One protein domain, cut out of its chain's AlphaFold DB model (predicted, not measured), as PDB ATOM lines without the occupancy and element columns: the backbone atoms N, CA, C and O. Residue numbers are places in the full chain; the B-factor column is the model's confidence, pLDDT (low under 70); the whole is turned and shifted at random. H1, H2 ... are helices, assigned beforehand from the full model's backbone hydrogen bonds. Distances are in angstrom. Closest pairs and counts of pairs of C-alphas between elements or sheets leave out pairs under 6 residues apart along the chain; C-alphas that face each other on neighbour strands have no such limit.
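What this domain is: This is residues 7 to 92 of the 206 residues of an uncharacterized protein of Pseudarthrobacter sp. AG30 (UniProt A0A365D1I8). Three long helices are joined end to end as an open, flat, three-sided frame with an empty middle: H1 and H2 make one corner, H2 and H3 another, and H1 and H3 stay apart. The printed part has 86 residues with three named helices, H1, H2, H3 in order, and no named strand; its class is all helix. It is only just loose, close to extended, with a radius of gyration of the C-alphas of 18.0 A and spans of 45 by 41 by 17 A.

Where its parts are: H1, residues 7 to 32, begins at C-alpha 7 (55.005, -30.771, -39.773) and measures 36.6 A. H2, residues 34 to 56, measures 32.4 A. H3, residues 67 to 90, measures 34.3 A and ends at C-alpha 90 (57.625, -40.965, -32.370).

How they stand to each other: H1 and H2 touch only at the corner by their tight link, the closest C-alphas, of Ala 30 and Arg 37, being 4.6 A apart; they run opposite ways at a steep tilt of 67 degrees, only just short of about perpendicular. H2, with residues 54 to 55 alone, touches H3, the closest C-alphas being those of Arg 55 and Trp 68, 5.9 A; at 72 degrees they are only just about perpendicular. In H1 and H2 every O i to N i+4 pair is within hydrogen-bond range, in H3 19 of 20.

The domain as a whole: The C-alphas farthest apart, of Ala 34 and Gly 92, are 49.6 A apart. The printed part has no cut and no long link. Residues 7 to 9, 63 to 64 and 87 to 92 have pLDDT under 70.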
ATOM      1  N   ALA A   7      55.608 -32.093 -39.832       54.59
ATOM      2  CA  ALA A   7      55.005 -30.771 -39.773       54.59
ATOM      3  C   ALA A   7      54.122 -30.648 -38.528       54.59
ATOM      4  O   ALA A   7      54.267 -29.678 -37.810       54.59
ATOM      5  N   MET A   8      53.330 -31.667 -38.191       60.72
ATOM      6  CA  MET A   8      52.464 -31.659 -37.008       60.72
ATOM      7  C   MET A   8      53.245 -31.543 -35.694       60.72
ATOM      8  O   MET A   8      52.918 -30.687 -34.882       60.72
ATOM      9  N   ASN A   9      54.332 -32.305 -35.507       63.03
ATOM     10  CA  ASN A   9      55.181 -32.146 -34.315       63.03
ATOM     11  C   ASN A   9      55.820 -30.747 -34.252       63.03
ATOM     12  O   ASN A   9      55.883 -30.133 -33.193       63.03
ATOM     13  N   ARG A  10      56.254 -30.205 -35.401       72.81
ATOM     14  CA  ARG A  10      56.821 -28.851 -35.471       72.81
ATOM     15  C   ARG A  10      55.769 -27.770 -35.207       72.81
ATOM     16  O   ARG A  10      56.099 -26.782 -34.567       72.81
ATOM     17  N   THR A  11      54.528 -27.972 -35.644       73.06
ATOM     18  CA  THR A  11      53.393 -27.087 -35.361       73.06
ATOM     19  C   THR A  11      53.022 -27.134 -33.884       73.06
ATOM     20  O   THR A  11      52.829 -26.078 -33.298       73.06
ATOM     21  N   PHE A  12      52.996 -28.314 -33.254       75.00
ATOM     22  CA  PHE A  12      52.774 -28.429 -31.810       75.00
ATOM     23  C   PHE A  12      53.871 -27.734 -31.006       75.00
ATOM     24  O   PHE A  12      53.558 -26.974 -30.096       75.00
ATOM     25  N   LEU A  13      55.142 -27.928 -31.373       75.88
ATOM     26  CA  LEU A  13      56.255 -27.238 -30.717       75.88
ATOM     27  C   LEU A  13      56.190 -25.720 -30.924       75.88
ATOM     28  O   LEU A  13      56.420 -24.967 -29.984       75.88
ATOM     29  N   ALA A  14      55.868 -25.271 -32.140       74.56
ATOM     30  CA  ALA A  14      55.713 -23.852 -32.443       74.56
ATOM     31  C   ALA A  14      54.557 -23.241 -31.642       74.56
ATOM     32  O   ALA A  14      54.726 -22.181 -31.051       74.56
ATOM     33  N   LEU A  15      53.416 -23.930 -31.565       81.31
ATOM     34  CA  LEU A  15      52.261 -23.488 -30.794       81.31
ATOM     35  C   LEU A  15      52.577 -23.440 -29.293       81.31
ATOM     36  O   LEU A  15      52.302 -22.432 -28.652       81.31
ATOM     37  N   ALA A  16      53.214 -24.480 -28.750       80.44
ATOM     38  CA  ALA A  16      53.658 -24.504 -27.358       80.44
ATOM     39  C   ALA A  16      54.635 -23.357 -27.057       80.44
ATOM     40  O   ALA A  16      54.484 -22.672 -26.049       80.44
ATOM     41  N   GLY A  17      55.589 -23.099 -27.959       78.19
ATOM     42  CA  GLY A  17      56.515 -21.972 -27.857       78.19
ATOM     43  C   GLY A  17      55.807 -20.617 -27.876       78.19
ATOM     44  O   GLY A  17      56.088 -19.778 -27.026       78.19
ATOM     45  N   VAL A  18      54.850 -20.408 -28.786       88.00
ATOM     46  CA  VAL A  18      54.044 -19.173 -28.853       88.00
ATOM     47  C   VAL A  18      53.237 -18.969 -27.571       88.00
ATOM     48  O   VAL A  18      53.208 -17.857 -27.050       88.00
ATOM     49  N   ILE A  19      52.634 -20.028 -27.025       85.50
ATOM     50  CA  ILE A  19      51.899 -19.970 -25.754       85.50
ATOM     51  C   ILE A  19      52.836 -19.583 -24.604       85.50
ATOM     52  O   ILE A  19      52.505 -18.692 -23.826       85.50
ATOM     53  N   LEU A  20      54.015 -20.205 -24.512       83.12
ATOM     54  CA  LEU A  20      55.022 -19.895 -23.490       83.12
ATOM     55  C   LEU A  20      55.530 -18.452 -23.590       83.12
ATOM     56  O   LEU A  20      55.649 -17.778 -22.571       83.12
ATOM     57  N   ILE A  21      55.788 -17.965 -24.806       87.94
ATOM     58  CA  ILE A  21      56.187 -16.573 -25.044       87.94
ATOM     59  C   ILE A  21      55.063 -15.625 -24.627       87.94
ATOM     60  O   ILE A  21      55.318 -14.670 -23.900       87.94
ATOM     61  N   GLY A  22      53.818 -15.900 -25.030       87.44
ATOM     62  CA  GLY A  22      52.658 -15.100 -24.638       87.44
ATOM     63  C   GLY A  22      52.471 -15.054 -23.121       87.44
ATOM     64  O   GLY A  22      52.295 -13.976 -22.558       87.44
ATOM     65  N   ALA A  23      52.599 -16.198 -22.447       82.69
ATOM     66  CA  ALA A  23      52.558 -16.279 -20.990       82.69
ATOM     67  C   ALA A  23      53.691 -15.468 -20.340       82.69
ATOM     68  O   ALA A  23      53.442 -14.704 -19.412       82.69
ATOM     69  N   GLY A  24      54.920 -15.571 -20.854       81.50
ATOM     70  CA  GLY A  24      56.060 -14.790 -20.371       81.50
ATOM     71  C   GLY A  24      55.873 -13.281 -20.552       81.50
ATOM     72  O   GLY A  24      56.140 -12.519 -19.625       81.50
ATOM     73  N   ILE A  25      55.352 -12.849 -21.705       85.81
ATOM     74  CA  ILE A  25      55.020 -11.441 -21.972       85.81
ATOM     75  C   ILE A  25      53.942 -10.955 -21.004       85.81
ATOM     76  O   ILE A  25      54.085  -9.870 -20.452       85.81
ATOM     77  N   LEU A  26      52.894 -11.745 -20.762       78.75
ATOM     78  CA  LEU A  26      51.837 -11.397 -19.811       78.75
ATOM     79  C   LEU A  26      52.374 -11.254 -18.385       78.75
ATOM     80  O   LEU A  26      52.051 -10.279 -17.710       78.75
ATOM     81  N   VAL A  27      53.232 -12.177 -17.945       80.69
ATOM     82  CA  VAL A  27      53.887 -12.105 -16.629       80.69
ATOM     83  C   VAL A  27      54.770 -10.858 -16.527       80.69
ATOM     84  O   VAL A  27      54.680 -10.121 -15.546       80.69
ATOM     85  N   ALA A  28      55.578 -10.573 -17.551       78.81
ATOM     86  CA  ALA A  28      56.404  -9.371 -17.590       78.81
ATOM     87  C   ALA A  28      55.547  -8.089 -17.580       78.81
ATOM     88  O   ALA A  28      55.800  -7.177 -16.792       78.81
ATOM     89  N   ALA A  29      54.489  -8.034 -18.394       74.25
ATOM     90  CA  ALA A  29      53.573  -6.898 -18.499       74.25
ATOM     91  C   ALA A  29      52.788  -6.641 -17.201       74.25
ATOM     92  O   ALA A  29      52.573  -5.483 -16.837       74.25
ATOM     93  N   ALA A  30      52.412  -7.699 -16.473       72.81
ATOM     94  CA  ALA A  30      51.796  -7.594 -15.149       72.81
ATOM     95  C   ALA A  30      52.759  -7.006 -14.096       72.81
ATOM     96  O   ALA A  30      52.325  -6.305 -13.176       72.81
ATOM     97  N   GLY A  31      54.067  -7.247 -14.249       74.69
ATOM     98  CA  GLY A  31      55.107  -6.606 -13.442       74.69
ATOM     99  C   GLY A  31      55.291  -5.118 -13.762       74.69
ATOM    100  O   GLY A  31      55.533  -4.322 -12.857       74.69
ATOM    101  N   LEU A  32      55.120  -4.729 -15.030       76.69
ATOM    102  CA  LEU A  32      55.405  -3.379 -15.535       76.69
ATOM    103  C   LEU A  32      54.217  -2.403 -15.465       76.69
ATOM    104  O   LEU A  32      54.438  -1.198 -15.373       76.69
ATOM    105  N   SER A  33      52.969  -2.883 -15.503       77.44
ATOM    106  CA  SER A  33      51.778  -2.020 -15.592       77.44
ATOM    107  C   SER A  33      50.707  -2.368 -14.557       77.44
ATOM    108  O   SER A  33      50.424  -3.537 -14.292       77.44
ATOM    109  N   ALA A  34      50.113  -1.335 -13.949       74.38
ATOM    110  CA  ALA A  34      49.069  -1.492 -12.938       74.38
ATOM    111  C   ALA A  34      47.751  -2.004 -13.544       74.38
ATOM    112  O   ALA A  34      47.138  -2.893 -12.965       74.38
ATOM    113  N   ASP A  35      47.384  -1.538 -14.743       76.38
ATOM    114  CA  ASP A  35      46.129  -1.918 -15.409       76.38
ATOM    115  C   ASP A  35      46.094  -3.401 -15.809       76.38
ATOM    116  O   ASP A  35      45.111  -4.105 -15.554       76.38
ATOM    117  N   VAL A  36      47.196  -3.919 -16.370       72.62
ATOM    118  CA  VAL A  36      47.325  -5.349 -16.711       72.62
ATOM    119  C   VAL A  36      47.331  -6.201 -15.448       72.62
ATOM    120  O   VAL A  36      46.742  -7.280 -15.433       72.62
ATOM    121  N   ARG A  37      47.936  -5.708 -14.362       72.69
ATOM    122  CA  ARG A  37      47.908  -6.380 -13.062       72.69
ATOM    123  C   ARG A  37      46.487  -6.483 -12.523       72.69
ATOM    124  O   ARG A  37      46.099  -7.578 -12.140       72.69
ATOM    125  N   THR A  38      45.701  -5.405 -12.552       77.44
ATOM    126  CA  THR A  38      44.294  -5.432 -12.118       77.44
ATOM    127  C   THR A  38      43.449  -6.384 -12.957       77.44
ATOM    128  O   THR A  38      42.716  -7.198 -12.393       77.44
ATOM    129  N   GLY A  39      43.603  -6.358 -14.286       79.38
ATOM    130  CA  GLY A  39      42.915  -7.293 -15.181       79.38
ATOM    131  C   GLY A  39      43.295  -8.749 -14.903       79.38
ATOM    132  O   GLY A  39      42.423  -9.604 -14.757       79.38
ATOM    133  N   TRP A  40      44.590  -9.027 -14.734       76.31
ATOM    134  CA  TRP A  40      45.082 -10.353 -14.366       76.31
ATOM    135  C   TRP A  40      44.550 -10.808 -13.006       76.31
ATOM    136  O   TRP A  40      44.074 -11.933 -12.891       76.31
ATOM    137  N   THR A  41      44.568  -9.948 -11.983       78.69
ATOM    138  CA  THR A  41      44.057 -10.293 -10.648       78.69
ATOM    139  C   THR A  41      42.552 -10.527 -10.636       78.69
ATOM    140  O   THR A  41      42.095 -11.393  -9.895       78.69
ATOM    141  N   ALA A  42      41.781  -9.825 -11.471       82.50
ATOM    142  CA  ALA A  42      40.344 -10.059 -11.597       82.50
ATOM    143  C   ALA A  42      40.059 -11.434 -12.221       82.50
ATOM    144  O   ALA A  42      39.265 -12.210 -11.688       82.50
ATOM    145  N   VAL A  43      40.765 -11.779 -13.304       82.31
ATOM    146  CA  VAL A  43      40.638 -13.093 -13.953       82.31
ATOM    147  C   VAL A  43      41.131 -14.206 -13.027       82.31
ATOM    148  O   VAL A  43      40.410 -15.178 -12.806       82.31
ATOM    149  N   ALA A  44      42.308 -14.048 -12.421       79.56
ATOM    150  CA  ALA A  44      42.869 -15.015 -11.480       79.56
ATOM    151  C   ALA A  44      41.976 -15.199 -10.243       79.56
ATOM    152  O   ALA A  44      41.776 -16.325  -9.797       79.56
ATOM    153  N   GLY A  45      41.394 -14.112  -9.731       81.12
ATOM    154  CA  GLY A  45      40.429 -14.141  -8.637       81.12
ATOM    155  C   GLY A  45      39.176 -14.928  -9.010       81.12
ATOM    156  O   GLY A  45      38.812 -15.854  -8.294       81.12
ATOM    157  N   SER A  46      38.575 -14.649 -10.171       82.31
ATOM    158  CA  SER A  46      37.390 -15.382 -10.640       82.31
ATOM    159  C   SER A  46      37.658 -16.879 -10.848       82.31
ATOM    160  O   SER A  46      36.844 -17.718 -10.464       82.31
ATOM    161  N   ALA A  47      38.833 -17.227 -11.382       82.69
ATOM    162  CA  ALA A  47      39.260 -18.611 -11.543       82.69
ATOM    163  C   ALA A  47      39.475 -19.298 -10.187       82.69
ATOM    164  O   ALA A  47      39.094 -20.455 -10.016       82.69
ATOM    165  N   LEU A  48      40.041 -18.584  -9.210       82.38
ATOM    166  CA  LEU A  48      40.236 -19.097  -7.858       82.38
ATOM    167  C   LEU A  48      38.897 -19.341  -7.153       82.38
ATOM    168  O   LEU A  48      38.734 -20.380  -6.520       82.38
ATOM    169  N   THR A  49      37.929 -18.436  -7.298       84.19
ATOM    170  CA  THR A  49      36.582 -18.616  -6.738       84.19
ATOM    171  C   THR A  49      35.866 -19.801  -7.388       84.19
ATOM    172  O   THR A  49      35.273 -20.619  -6.688       84.19
ATOM    173  N   ALA A  50      35.974 -19.956  -8.711       82.31
ATOM    174  CA  ALA A  50      35.431 -21.117  -9.418       82.31
ATOM    175  C   ALA A  50      36.096 -22.430  -8.967       82.31
ATOM    176  O   ALA A  50      35.421 -23.444  -8.792       82.31
ATOM    177  N   TRP A  51      37.410 -22.409  -8.732       79.44
ATOM    178  CA  TRP A  51      38.147 -23.551  -8.195       79.44
ATOM    179  C   TRP A  51      37.718 -23.909  -6.770       79.44
ATOM    180  O   TRP A  51      37.526 -25.085  -6.474       79.44
ATOM    181  N   GLN A  52      37.542 -22.917  -5.895       80.44
ATOM    182  CA  GLN A  52      37.049 -23.123  -4.530       80.44
ATOM    183  C   GLN A  52      35.653 -23.757  -4.543       80.44
ATOM    184  O   GLN A  52      35.466 -24.803  -3.928       80.44
ATOM    185  N   ALA A  53      34.731 -23.223  -5.349       80.88
ATOM    186  CA  ALA A  53      33.394 -23.791  -5.509       80.88
ATOM    187  C   ALA A  53      33.425 -25.243  -6.021       80.88
ATOM    188  O   ALA A  53      32.659 -26.084  -5.559       80.88
ATOM    189  N   LEU A  54      34.335 -25.567  -6.948       79.88
ATOM    190  CA  LEU A  54      34.523 -26.939  -7.418       79.88
ATOM    191  C   LEU A  54      35.096 -27.838  -6.316       79.88
ATOM    192  O   LEU A  54      34.637 -28.964  -6.146       79.88
ATOM    193  N   ARG A  55      36.064 -27.355  -5.534       75.94
ATOM    194  CA  ARG A  55      36.664 -28.103  -4.422       75.94
ATOM    195  C   ARG A  55      35.613 -28.531  -3.393       75.94
ATOM    196  O   ARG A  55      35.639 -29.681  -2.949       75.94
ATOM    197  N   ASP A  56      34.663 -27.646  -3.107       76.38
ATOM    198  CA  ASP A  56      33.580 -27.868  -2.144       76.38
ATOM    199  C   ASP A  56      32.573 -28.941  -2.600       76.38
ATOM    200  O   ASP A  56      31.899 -29.548  -1.770       76.38
ATOM    201  N   THR A  57      32.509 -29.260  -3.902       78.19
ATOM    202  CA  THR A  57      31.634 -30.336  -4.417       78.19
ATOM    203  C   THR A  57      32.113 -31.752  -4.090       78.19
ATOM    204  O   THR A  57      31.323 -32.689  -4.178       78.19
ATOM    205  N   ALA A  58      33.385 -31.938  -3.710       72.75
ATOM    206  CA  ALA A  58      33.933 -33.257  -3.385       72.75
ATOM    207  C   ALA A  58      34.861 -33.218  -2.153       72.75
ATOM    208  O   ALA A  58      36.091 -33.279  -2.298       72.75
ATOM    209  N   PRO A  59      34.294 -33.133  -0.935       74.12
ATOM    210  CA  PRO A  59      35.058 -33.162   0.309       74.12
ATOM    211  C   PRO A  59      35.734 -34.526   0.523       74.12
ATOM    212  O   PRO A  59      35.178 -35.568   0.176       74.12
ATOM    213  N   SER A  60      36.928 -34.535   1.117       72.19
ATOM    214  CA  SER A  60      37.626 -35.762   1.534       72.19
ATOM    215  C   SER A  60      38.184 -35.610   2.953       72.19
ATOM    216  O   SER A  60      38.452 -34.481   3.362       72.19
ATOM    217  N   PRO A  61      38.432 -36.709   3.690       72.12
ATOM    218  CA  PRO A  61      39.045 -36.645   5.017       72.12
ATOM    219  C   PRO A  61      40.403 -35.928   5.004       72.12
ATOM    220  O   PRO A  61      41.160 -36.013   4.029       72.12
ATOM    221  N   GLU A  62      40.730 -35.233   6.095       71.69
ATOM    222  CA  GLU A  62      42.080 -34.711   6.323       71.69
ATOM    223  C   GLU A  62      43.105 -35.857   6.313       71.69
ATOM    224  O   GLU A  62      42.801 -36.947   6.807       71.69
ATOM    225  N   PRO A  63      44.306 -35.665   5.732       68.25
ATOM    226  CA  PRO A  63      44.943 -34.399   5.329       68.25
ATOM    227  C   PRO A  63      44.684 -33.974   3.867       68.25
ATOM    228  O   PRO A  63      45.287 -33.023   3.377       68.25
ATOM    229  N   LEU A  64      43.828 -34.691   3.131       61.47
ATOM    230  CA  LEU A  64      43.679 -34.515   1.679       61.47
ATOM    231  C   LEU A  64      42.779 -33.324   1.305       61.47
ATOM    232  O   LEU A  64      42.926 -32.764   0.217       61.47
ATOM    233  N   GLY A  65      41.868 -32.920   2.201       70.81
ATOM    234  CA  GLY A  65      40.977 -31.755   2.078       70.81
ATOM    235  C   GLY A  65      39.870 -31.890   1.020       70.81
ATOM    236  O   GLY A  65      38.702 -31.652   1.305       70.81
ATOM    237  N   SER A  66      40.208 -32.297  -0.204       76.00
ATOM    238  CA  SER A  66      39.250 -32.597  -1.275       76.00
ATOM    239  C   SER A  66      39.808 -33.635  -2.245       76.00
ATOM    240  O   SER A  66      41.005 -33.641  -2.557       76.00
ATOM    241  N   TRP A  67      38.928 -34.459  -2.815       79.19
ATOM    242  CA  TRP A  67      39.295 -35.375  -3.896       79.19
ATOM    243  C   TRP A  67      39.805 -34.635  -5.135       79.19
ATOM    244  O   TRP A  67      40.671 -35.156  -5.839       79.19
ATOM    245  N   TRP A  68      39.371 -33.391  -5.362       79.50
ATOM    246  CA  TRP A  68      39.885 -32.554  -6.446       79.50
ATOM    247  C   TRP A  68      41.359 -32.184  -6.267       79.50
ATOM    248  O   TRP A  68      42.093 -32.141  -7.255       79.50
ATOM    249  N   SER A  69      41.826 -32.003  -5.024       75.94
ATOM    250  CA  SER A  69      43.249 -31.748  -4.742       75.94
ATOM    251  C   SER A  69      44.154 -32.920  -5.120       75.94
ATOM    252  O   SER A  69      45.332 -32.699  -5.367       75.94
ATOM    253  N   LEU A  70      43.619 -34.143  -5.193       80.00
ATOM    254  CA  LEU A  70      44.354 -35.323  -5.650       80.00
ATOM    255  C   LEU A  70      44.111 -35.605  -7.140       80.00
ATOM    256  O   LEU A  70      45.046 -35.913  -7.878       80.00
ATOM    257  N   ALA A  71      42.865 -35.467  -7.600       80.12
ATOM    258  CA  ALA A  71      42.465 -35.786  -8.964       80.12
ATOM    259  C   ALA A  71      43.128 -34.868  -9.998       80.12
ATOM    260  O   ALA A  71      43.618 -35.351 -11.014       80.12
ATOM    261  N   VAL A  72      43.205 -33.558  -9.737       81.62
ATOM    262  CA  VAL A  72      43.826 -32.605 -10.671       81.62
ATOM    263  C   VAL A  72      45.312 -32.895 -10.910       81.62
ATOM    264  O   VAL A  72      45.683 -33.077 -12.074       81.62
ATOM    265  N   PRO A  73      46.178 -33.003  -9.883       82.31
ATOM    266  CA  PRO A  73      47.573 -33.359 -10.117       82.31
ATOM    267  C   PRO A  73      47.721 -34.760 -10.719       82.31
ATOM    268  O   PRO A  73      48.573 -34.943 -11.586       82.31
ATOM    269  N   ALA A  74      46.876 -35.731 -10.352       82.81
ATOM    270  CA  ALA A  74      46.909 -37.066 -10.955       82.81
ATOM    271  C   ALA A  74      46.601 -37.041 -12.465       82.81
ATOM    272  O   ALA A  74      47.317 -37.661 -13.252       82.81
ATOM    273  N   VAL A  75      45.583 -36.286 -12.892       84.81
ATOM    274  CA  VAL A  75      45.235 -36.117 -14.312       84.81
ATOM    275  C   VAL A  75      46.354 -35.401 -15.067       84.81
ATOM    276  O   VAL A  75      46.725 -35.836 -16.157       84.81
ATOM    277  N   LEU A  76      46.941 -34.351 -14.485       82.44
ATOM    278  CA  LEU A  76      48.078 -33.649 -15.086       82.44
ATOM    279  C   LEU A  76      49.302 -34.564 -15.235       82.44
ATOM    280  O   LEU A  76      49.940 -34.558 -16.288       82.44
ATOM    281  N   LEU A  77      49.599 -35.393 -14.230       84.25
ATOM    282  CA  LEU A  77      50.675 -36.385 -14.295       84.25
ATOM    283  C   LEU A  77      50.419 -37.439 -15.377       84.25
ATOM    284  O   LEU A  77      51.328 -37.756 -16.145       84.25
ATOM    285  N   LEU A  78      49.192 -37.953 -15.491       83.44
ATOM    286  CA  LEU A  78      48.816 -38.896 -16.550       83.44
ATOM    287  C   LEU A  78      48.918 -38.265 -17.944       83.44
ATOM    288  O   LEU A  78      49.443 -38.890 -18.869       83.44
ATOM    289  N   ALA A  79      48.467 -37.022 -18.108       78.00
ATOM    290  CA  ALA A  79      48.590 -36.279 -19.359       78.00
ATOM    291  C   ALA A  79      50.065 -36.042 -19.732       78.00
ATOM    292  O   ALA A  79      50.466 -36.273 -20.875       78.00
ATOM    293  N   ALA A  80      50.901 -35.658 -18.765       77.00
ATOM    294  CA  ALA A  80      52.337 -35.506 -18.971       77.00
ATOM    295  C   ALA A  80      52.985 -36.838 -19.378       77.00
ATOM    296  O   ALA A  80      53.686 -36.901 -20.389       77.00
ATOM    297  N   LEU A  81      52.695 -37.924 -18.657       79.44
ATOM    298  CA  LEU A  81      53.246 -39.248 -18.936       79.44
ATOM    299  C   LEU A  81      52.825 -39.764 -20.317       79.44
ATOM    300  O   LEU A  81      53.663 -40.231 -21.082       79.44
ATOM    301  N   THR A  82      51.544 -39.650 -20.669       75.81
ATOM    302  CA  THR A  82      51.044 -40.060 -21.991       75.81
ATOM    303  C   THR A  82      51.659 -39.231 -23.111       75.81
ATOM    304  O   THR A  82      52.037 -39.800 -24.134       75.81
ATOM    305  N   THR A  83      51.853 -37.925 -22.905       77.06
ATOM    306  CA  THR A  83      52.540 -37.047 -23.864       77.06
ATOM    307  C   THR A  83      54.001 -37.455 -24.038       77.06
ATOM    308  O   THR A  83      54.463 -37.594 -25.168       77.06
ATOM    309  N   ILE A  84      54.720 -37.720 -22.943       73.69
ATOM    310  CA  ILE A  84      56.115 -38.183 -22.974       73.69
ATOM    311  C   ILE A  84      56.215 -39.541 -23.675       73.69
ATOM    312  O   ILE A  84      57.045 -39.710 -24.564       73.69
ATOM    313  N   LEU A  85      55.349 -40.499 -23.335       73.88
ATOM    314  CA  LEU A  85      55.313 -41.820 -23.969       73.88
ATOM    315  C   LEU A  85      54.974 -41.723 -25.460       73.88
ATOM    316  O   LEU A  85      55.559 -42.428 -26.283       73.88
ATOM    317  N   TRP A  86      54.045 -40.843 -25.828       74.31
ATOM    318  CA  TRP A  86      53.678 -40.585 -27.216       74.31
ATOM    319  C   TRP A  86      54.822 -39.927 -27.997       74.31
ATOM    320  O   TRP A  86      55.086 -40.302 -29.143       74.31
ATOM    321  N   LEU A  87      55.549 -38.997 -27.375       66.38
ATOM    322  CA  LEU A  87      56.721 -38.350 -27.961       66.38
ATOM    323  C   LEU A  87      57.885 -39.339 -28.116       66.38
ATOM    324  O   LEU A  87      58.492 -39.422 -29.184       66.38
ATOM    325  N   ALA A  88      58.136 -40.166 -27.100       62.09
ATOM    326  CA  ALA A  88      59.140 -41.227 -27.133       62.09
ATOM    327  C   ALA A  88      58.842 -42.256 -28.237       62.09
ATOM    328  O   ALA A  88      59.742 -42.675 -28.966       62.09
ATOM    329  N   ARG A  89      57.564 -42.604 -28.439       61.69
ATOM    330  CA  ARG A  89      57.123 -43.503 -29.521       61.69
ATOM    331  C   ARG A  89      57.332 -42.926 -30.921       61.69
ATOM    332  O   ARG A  89      57.476 -43.690 -31.874       61.69
ATOM    333  N   GLN A  90      57.396 -41.606 -31.071       60.28
ATOM    334  CA  GLN A  90      57.625 -40.965 -32.370       60.28
ATOM    335  C   GLN A  90      59.094 -40.919 -32.803       60.28
ATOM    336  O   GLN A  90      59.369 -40.689 -33.982       60.28
ATOM    337  N   ALA A  91      60.047 -41.184 -31.904       47.47
ATOM    338  CA  ALA A  91      61.476 -41.158 -32.226       47.47
ATOM    339  C   ALA A  91      61.960 -42.386 -33.040       47.47
ATOM    340  O   ALA A  91      63.058 -42.379 -33.601       47.47
ATOM    341  N   GLY A  92      61.142 -43.436 -33.155       49.62
ATOM    342  CA  GLY A  92      61.547 -44.780 -33.589       49.62
ATOM    343  C   GLY A  92      61.646 -45.035 -35.098       49.62
ATOM    344  O   GLY A  92      61.201 -46.078 -35.566       49.62
TER     345      GLY A  92